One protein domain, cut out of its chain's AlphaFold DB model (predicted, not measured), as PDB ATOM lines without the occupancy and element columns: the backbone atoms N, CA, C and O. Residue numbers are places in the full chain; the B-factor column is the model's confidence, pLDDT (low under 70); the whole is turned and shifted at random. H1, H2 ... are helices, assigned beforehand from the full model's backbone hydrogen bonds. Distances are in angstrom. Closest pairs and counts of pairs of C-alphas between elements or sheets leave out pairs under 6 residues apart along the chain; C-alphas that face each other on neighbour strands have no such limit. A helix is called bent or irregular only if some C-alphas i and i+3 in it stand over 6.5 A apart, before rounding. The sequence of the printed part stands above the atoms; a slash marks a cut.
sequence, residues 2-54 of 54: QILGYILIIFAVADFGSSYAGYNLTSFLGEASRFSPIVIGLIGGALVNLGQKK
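This is residues 2 to 54 of the 54 residues of an uncharacterized protein of Candidatus Pelagibacter ubique HTCC1002 (UniProt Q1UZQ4). A helical hairpin makes a rod: H1 and H2 run side by side in opposite ways, and H2 has a kink of 94 degrees near residue 34. The printed part has 53 residues, with two named helices, H1 then H2, and no named strand; the class is all helix. It is only just compact, close to loose, with a radius of gyration of the C-alphas of 11.8 A and spans of 39 by 18 by 13 A.

H1, residues 2 to 20, and H2, residues 27 to 52, form a hairpin and touch; their closest C-alphas, of Gly 5 and Gly 44, are 3.9 A apart. They run opposite ways at a shallow tilt of 32 degrees, only just short of steep. O i to N i+4 pairs are within hydrogen-bond range in 14 of 15 cases in H1 and 14 of 22 in H2.

H1 begins at C-alpha 2 (235.418, 200.401, 152.069) and is 28.0 A long. H2 is 31.9 A long, ends at C-alpha 52 (231.653, 196.220, 147.997), and is irregular: C-alphas 28 and 31 are 9.2 A apart.

The C-alphas farthest apart, of Gly 22 and Lys 54, are 39.5 A apart. The printed part has no cut, and the link from H1 to H2 is short. Residue 54, the chain's last, has a pLDDT under 70.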
ATOM      1  N   GLN A   2     236.588 199.552 151.768       93.69
ATOM      2  CA  GLN A   2     235.418 200.401 152.069       93.69
ATOM      3  C   GLN A   2     235.656 201.465 153.144       93.69
ATOM      4  O   GLN A   2     235.415 202.634 152.881       93.69
ATOM      5  N   ILE A   3     236.163 201.082 154.325       96.12
ATOM      6  CA  ILE A   3     236.416 202.032 155.427       96.12
ATOM      7  C   ILE A   3     237.351 203.158 154.967       96.12
ATOM      8  O   ILE A   3     237.051 204.329 155.165       96.12
ATOM      9  N   LEU A   4     238.439 202.807 154.277       97.12
ATOM     10  CA  LEU A   4     239.364 203.785 153.703       97.12
ATOM     11  C   LEU A   4     238.678 204.686 152.666       97.12
ATOM     12  O   LEU A   4     238.893 205.892 152.668       97.12
ATOM     13  N   GLY A   5     237.822 204.119 151.813       98.06
ATOM     14  CA  GLY A   5     237.045 204.885 150.843       98.06
ATOM     15  C   GLY A   5     236.129 205.918 151.502       98.06
ATOM     16  O   GLY A   5     236.129 207.076 151.095       98.06
ATOM     17  N   TYR A   6     235.420 205.543 152.571       98.25
ATOM     18  CA  TYR A   6     234.587 206.480 153.329       98.25
ATOM     19  C   TYR A   6     235.403 207.575 154.020       98.25
ATOM     20  O   TYR A   6     234.984 208.730 154.004       98.25
ATOM     21  N   ILE A   7     236.580 207.248 154.564       98.56
ATOM     22  CA  ILE A   7     237.493 208.247 155.142       98.56
ATOM     23  C   ILE A   7     237.886 209.292 154.089       98.56
ATOM     24  O   ILE A   7     237.811 210.489 154.361       98.56
ATOM     25  N   LEU A   8     238.247 208.861 152.875       98.44
ATOM     26  CA  LEU A   8     238.596 209.786 151.791       98.44
ATOM     27  C   LEU A   8     237.403 210.636 151.343       98.44
ATOM     28  O   LEU A   8     237.572 211.825 151.099       98.44
ATOM     29  N   ILE A   9     236.196 210.067 151.279       98.56
ATOM     30  CA  ILE A   9     234.982 210.831 150.948       98.56
ATOM     31  C   ILE A   9     234.717 211.910 152.006       98.56
ATOM     32  O   ILE A   9     234.458 213.057 151.651       98.56
ATOM     33  N   ILE A  10     234.814 211.571 153.295       98.69
ATOM     34  CA  ILE A  10     234.634 212.541 154.387       98.69
ATOM     35  C   ILE A  10     235.681 213.654 154.291       98.69
ATOM     36  O   ILE A  10     235.327 214.828 154.387       98.69
ATOM     37  N   PHE A  11     236.948 213.304 154.045       98.44
ATOM     38  CA  PHE A  11     238.004 214.295 153.850       98.44
ATOM     39  C   PHE A  11     237.723 215.200 152.642       98.44
ATOM     40  O   PHE A  11     237.849 216.412 152.759       98.44
ATOM     41  N   ALA A  12     237.291 214.642 151.510       98.44
ATOM     42  CA  ALA A  12     236.951 215.411 150.313       98.44
ATOM     43  C   ALA A  12     235.810 216.410 150.560       98.44
ATOM     44  O   ALA A  12     235.880 217.553 150.110       98.44
ATOM     45  N   VAL A  13     234.775 216.003 151.302       98.44
ATOM     46  CA  VAL A  13     233.677 216.898 151.697       98.44
ATOM     47  C   VAL A  13     234.181 218.000 152.630       98.44
ATOM     48  O   VAL A  13     233.803 219.158 152.458       98.44
ATOM     49  N   ALA A  14     235.047 217.664 153.589       98.31
ATOM     50  CA  ALA A  14     235.633 218.638 154.506       98.31
ATOM     51  C   ALA A  14     236.523 219.658 153.776       98.31
ATOM     52  O   ALA A  14     236.366 220.851 154.006       98.31
ATOM     53  N   ASP A  15     237.392 219.204 152.869       97.81
ATOM     54  CA  ASP A  15     238.284 220.042 152.054       97.81
ATOM     55  C   ASP A  15     237.494 220.968 151.113       97.81
ATOM     56  O   ASP A  15     237.768 222.164 151.014       97.81
ATOM     57  N   PHE A  16     236.431 220.451 150.485       97.62
ATOM     58  CA  PHE A  16     235.510 221.271 149.698       97.62
ATOM     59  C   PHE A  16     234.805 222.320 150.562       97.62
ATOM     60  O   PHE A  16     234.811 223.502 150.222       97.62
ATOM     61  N   GLY A  17     234.215 221.913 151.689       98.00
ATOM     62  CA  GLY A  17     233.477 222.815 152.573       98.00
ATOM     63  C   GLY A  17     234.364 223.896 153.190       98.00
ATOM     64  O   GLY A  17     233.986 225.066 153.215       98.00
ATOM     65  N   SER A  18     235.573 223.536 153.625       97.19
ATOM     66  CA  SER A  18     236.529 224.475 154.210       97.19
ATOM     67  C   SER A  18     237.019 225.513 153.199       97.19
ATOM     68  O   SER A  18     237.310 226.641 153.594       97.19
ATOM     69  N   SER A  19     237.047 225.176 151.902       95.81
ATOM     70  CA  SER A  19     237.453 226.113 150.847       95.81
ATOM     71  C   SER A  19     236.542 227.345 150.763       95.81
ATOM     72  O   SER A  19     237.035 228.453 150.557       95.81
ATOM     73  N   TYR A  20     235.240 227.196 151.043       95.56
ATOM     74  CA  TYR A  20     234.294 228.321 151.137       95.56
ATOM     75  C   TYR A  20     234.541 229.210 152.357       95.56
ATOM     76  O   TYR A  20     234.210 230.392 152.337       95.56
ATOM     77  N   ALA A  21     235.142 228.654 153.408       96.62
ATOM     78  CA  ALA A  21     235.573 229.391 154.590       96.62
ATOM     79  C   ALA A  21     236.993 229.980 154.439       96.62
ATOM     80  O   ALA A  21     237.521 230.545 155.393       96.62
ATOM     81  N   GLY A  22     237.620 229.854 153.262       94.81
ATOM     82  CA  GLY A  22     238.970 230.356 152.991       94.81
ATOM     83  C   GLY A  22     240.101 229.444 153.479       94.81
ATOM     84  O   GLY A  22     241.264 229.842 153.428       94.81
ATOM     85  N   TYR A  23     239.791 228.225 153.928       96.69
ATOM     86  CA  TYR A  23     240.783 227.251 154.380       96.69
ATOM     87  C   TYR A  23     241.064 226.197 153.311       96.69
ATOM     88  O   TYR A  23     240.153 225.558 152.786       96.69
ATOM     89  N   ASN A  24     242.350 225.964 153.057       95.81
ATOM     90  CA  ASN A  24     242.836 224.952 152.131       95.81
ATOM     91  C   ASN A  24     243.558 223.829 152.900       95.81
ATOM     92  O   ASN A  24     244.694 224.020 153.350       95.81
ATOM     93  N   LEU A  25     242.912 222.664 153.038       97.25
ATOM     94  CA  LEU A  25     243.463 221.526 153.789       97.25
ATOM     95  C   LEU A  25     244.569 220.796 153.018       97.25
ATOM     96  O   LEU A  25     245.322 220.017 153.602       97.25
ATOM     97  N   THR A  26     244.695 221.059 151.720       97.62
ATOM     98  CA  THR A  26     245.669 220.433 150.821       97.62
ATOM     99  C   THR A  26     246.661 221.437 150.237       97.62
ATOM    100  O   THR A  26     247.212 221.229 149.157       97.62
ATOM    101  N   SER A  27     246.941 222.524 150.962       96.81
ATOM    102  CA  SER A  27     247.823 223.616 150.517       96.81
ATOM    103  C   SER A  27     249.227 223.154 150.106       96.81
ATOM    104  O   SER A  27     249.842 223.750 149.222       96.81
ATOM    105  N   PHE A  28     249.701 222.035 150.660       97.06
ATOM    106  CA  PHE A  28     250.946 221.370 150.267       97.06
ATOM    107  C   PHE A  28     250.977 220.898 148.797       97.06
ATOM    108  O   PHE A  28     252.047 220.577 148.287       97.06
ATOM    109  N   LEU A  29     249.833 220.866 148.102       97.00
ATOM    110  CA  LEU A  29     249.714 220.539 146.675       97.00
ATOM    111  C   LEU A  29     249.871 221.757 145.743       97.00
ATOM    112  O   LEU A  29     249.816 221.600 144.521       97.00
ATOM    113  N   GLY A  30     250.025 222.973 146.278       96.00
ATOM    114  CA  GLY A  30     250.131 224.193 145.472       96.00
ATOM    115  C   GLY A  30     248.908 224.408 144.573       96.00
ATOM    116  O   GLY A  30     247.769 224.230 145.002       96.00
ATOM    117  N   GLU A  31     249.122 224.752 143.300       95.75
ATOM    118  CA  GLU A  31     248.032 225.015 142.343       95.75
ATOM    119  C   GLU A  31     247.108 223.817 142.081       95.75
ATOM    120  O   GLU A  31     245.974 223.998 141.625       95.75
ATOM    121  N   ALA A  32     247.571 222.593 142.347       96.56
ATOM    122  CA  ALA A  32     246.767 221.388 142.172       96.56
ATOM    123  C   ALA A  32     245.702 221.225 143.269       96.56
ATOM    124  O   ALA A  32     244.710 220.526 143.065       96.56
ATOM    125  N   SER A  33     245.865 221.909 144.404       97.06
ATOM    126  CA  SER A  33     244.958 221.842 145.549       97.06
ATOM    127  C   SER A  33     243.505 222.206 145.205       97.06
ATOM    128  O   SER A  33     242.577 221.592 145.713       97.06
ATOM    129  N   ARG A  34     243.258 223.107 144.243       95.00
ATOM    130  CA  ARG A  34     241.882 223.426 143.793       95.00
ATOM    131  C   ARG A  34     241.102 222.216 143.257       95.00
ATOM    132  O   ARG A  34     239.880 222.266 143.169       95.00
ATOM    133  N   PHE A  35     241.803 221.149 142.873       97.19
ATOM    134  CA  PHE A  35     241.215 219.907 142.379       97.19
ATOM    135  C   PHE A  35     241.221 218.787 143.429       97.19
ATOM    136  O   PHE A  35     240.665 217.718 143.170       97.19
ATOM    137  N   SER A  36     241.828 218.982 144.607       97.62
ATOM    138  CA  SER A  36     241.920 217.914 145.605       97.62
ATOM    139  C   SER A  36     240.569 217.395 146.088       97.62
ATOM    140  O   SER A  36     240.469 216.170 146.197       97.62
ATOM    141  N   PRO A  37     239.508 218.209 146.282       97.94
ATOM    142  CA  PRO A  37     238.250 217.655 146.762       97.94
ATOM    143  C   PRO A  37     237.655 216.650 145.771       97.94
ATOM    144  O   PRO A  37     237.258 215.550 146.153       97.94
ATOM    145  N   ILE A  38     237.661 216.978 144.475       98.25
ATOM    146  CA  ILE A  38     237.108 216.086 143.450       98.25
ATOM    147  C   ILE A  38     237.981 214.842 143.254       98.25
ATOM    148  O   ILE A  38     237.454 213.734 143.194       98.25
ATOM    149  N   VAL A  39     239.309 214.987 143.221       98.31
ATOM    150  CA  VAL A  39     240.227 213.850 143.044       98.31
ATOM    151  C   VAL A  39     240.129 212.885 144.223       98.31
ATOM    152  O   VAL A  39     239.953 211.682 144.024       98.31
ATOM    153  N   ILE A  40     240.194 213.400 145.453       98.38
ATOM    154  CA  ILE A  40     240.122 212.575 146.664       98.38
ATOM    155  C   ILE A  40     238.739 211.925 146.784       98.38
ATOM    156  O   ILE A  40     238.651 210.736 147.094       98.38
ATOM    157  N   GLY A  41     237.668 212.659 146.465       98.50
ATOM    158  CA  GLY A  41     236.305 212.130 146.456       98.50
ATOM    159  C   GLY A  41     236.119 210.986 145.455       98.50
ATOM    160  O   GLY A  41     235.552 209.950 145.807       98.50
ATOM    161  N   LEU A  42     236.653 211.122 144.235       98.50
ATOM    162  CA  LEU A  42     236.608 210.075 143.208       98.50
ATOM    163  C   LEU A  42     237.391 208.823 143.625       98.50
ATOM    164  O   LEU A  42     236.878 207.710 143.489       98.50
ATOM    165  N   ILE A  43     238.598 208.987 144.180       98.31
ATOM    166  CA  ILE A  43     239.391 207.864 144.710       98.31
ATOM    167  C   ILE A  43     238.633 207.176 145.852       98.31
ATOM    168  O   ILE A  43     238.536 205.947 145.881       98.31
ATOM    169  N   GLY A  44     238.048 207.952 146.768       98.12
ATOM    170  CA  GLY A  44     237.234 207.433 147.862       98.12
ATOM    171  C   GLY A  44     236.041 206.616 147.365       98.12
ATOM    172  O   GLY A  44     235.867 205.464 147.770       98.12
ATOM    173  N   GLY A  45     235.274 207.162 146.419       98.00
ATOM    174  CA  GLY A  45     234.150 206.471 145.783       98.00
ATOM    175  C   GLY A  45     234.564 205.177 145.077       98.00
ATOM    176  O   GLY A  45     233.895 204.149 145.225       98.00
ATOM    177  N   ALA A  46     235.694 205.185 144.370       97.81
ATOM    178  CA  ALA A  46     236.243 203.989 143.738       97.81
ATOM    179  C   ALA A  46     236.622 202.912 144.774       97.81
ATOM    180  O   ALA A  46     236.284 201.742 144.592       97.81
ATOM    181  N   LEU A  47     237.254 203.286 145.893       97.44
ATOM    182  CA  LEU A  47     237.639 202.352 146.962       97.44
ATOM    183  C   LEU A  47     236.439 201.755 147.711       97.44
ATOM    184  O   LEU A  47     236.489 200.579 148.092       97.44
ATOM    185  N   VAL A  48     235.361 202.527 147.899       97.50
ATOM    186  CA  VAL A  48     234.090 202.005 148.431       97.50
ATOM    187  C   VAL A  48     233.530 200.937 147.495       97.50
ATOM    188  O   VAL A  48     233.278 199.816 147.939       97.50
ATOM    189  N   ASN A  49     233.420 201.245 146.198       96.06
ATOM    190  CA  ASN A  49     232.911 200.313 145.186       96.06
ATOM    191  C   ASN A  49     233.749 199.029 145.102       96.06
ATOM    192  O   ASN A  49     233.204 197.925 145.114       96.06
ATOM    193  N   LEU A  50     235.079 199.151 145.069       94.94
ATOM    194  CA  LEU A  50     235.988 198.001 145.030       94.94
ATOM    195  C   LEU A  50     235.868 197.118 146.275       94.94
ATOM    196  O   LEU A  50     236.000 195.902 146.181       94.94
ATOM    197  N   GLY A  51     235.619 197.711 147.443       88.50
ATOM    198  CA  GLY A  51     235.415 196.942 148.663       88.50
ATOM    199  C   GLY A  51     234.014 196.333 148.799       88.50
ATOM    200  O   GLY A  51     233.880 195.405 149.582       88.50
ATOM    201  N   GLN A  52     232.998 196.826 148.073       85.50
ATOM    202  CA  GLN A  52     231.653 196.220 147.997       85.50
ATOM    203  C   GLN A  52     231.582 195.007 147.071       85.50
ATOM    204  O   GLN A  52     230.761 194.126 147.293       85.50
ATOM    205  N   LYS A  53     232.432 194.946 146.042       74.44
ATOM    206  CA  LYS A  53     232.501 193.806 145.113       74.44
ATOM    207  C   LYS A  53     233.285 192.601 145.662       74.44
ATOM    208  O   LYS A  53     233.699 191.751 144.877       74.44
ATOM    209  N   LYS A  54     233.535 192.555 146.971       56.41
ATOM    210  CA  LYS A  54     234.280 191.495 147.655       56.41
ATOM    211  C   LYS A  54     233.323 190.642 148.469       56.41
ATOM    212  O   LYS A  54     233.534 189.413 148.470       56.41
TER     213      LYS A  54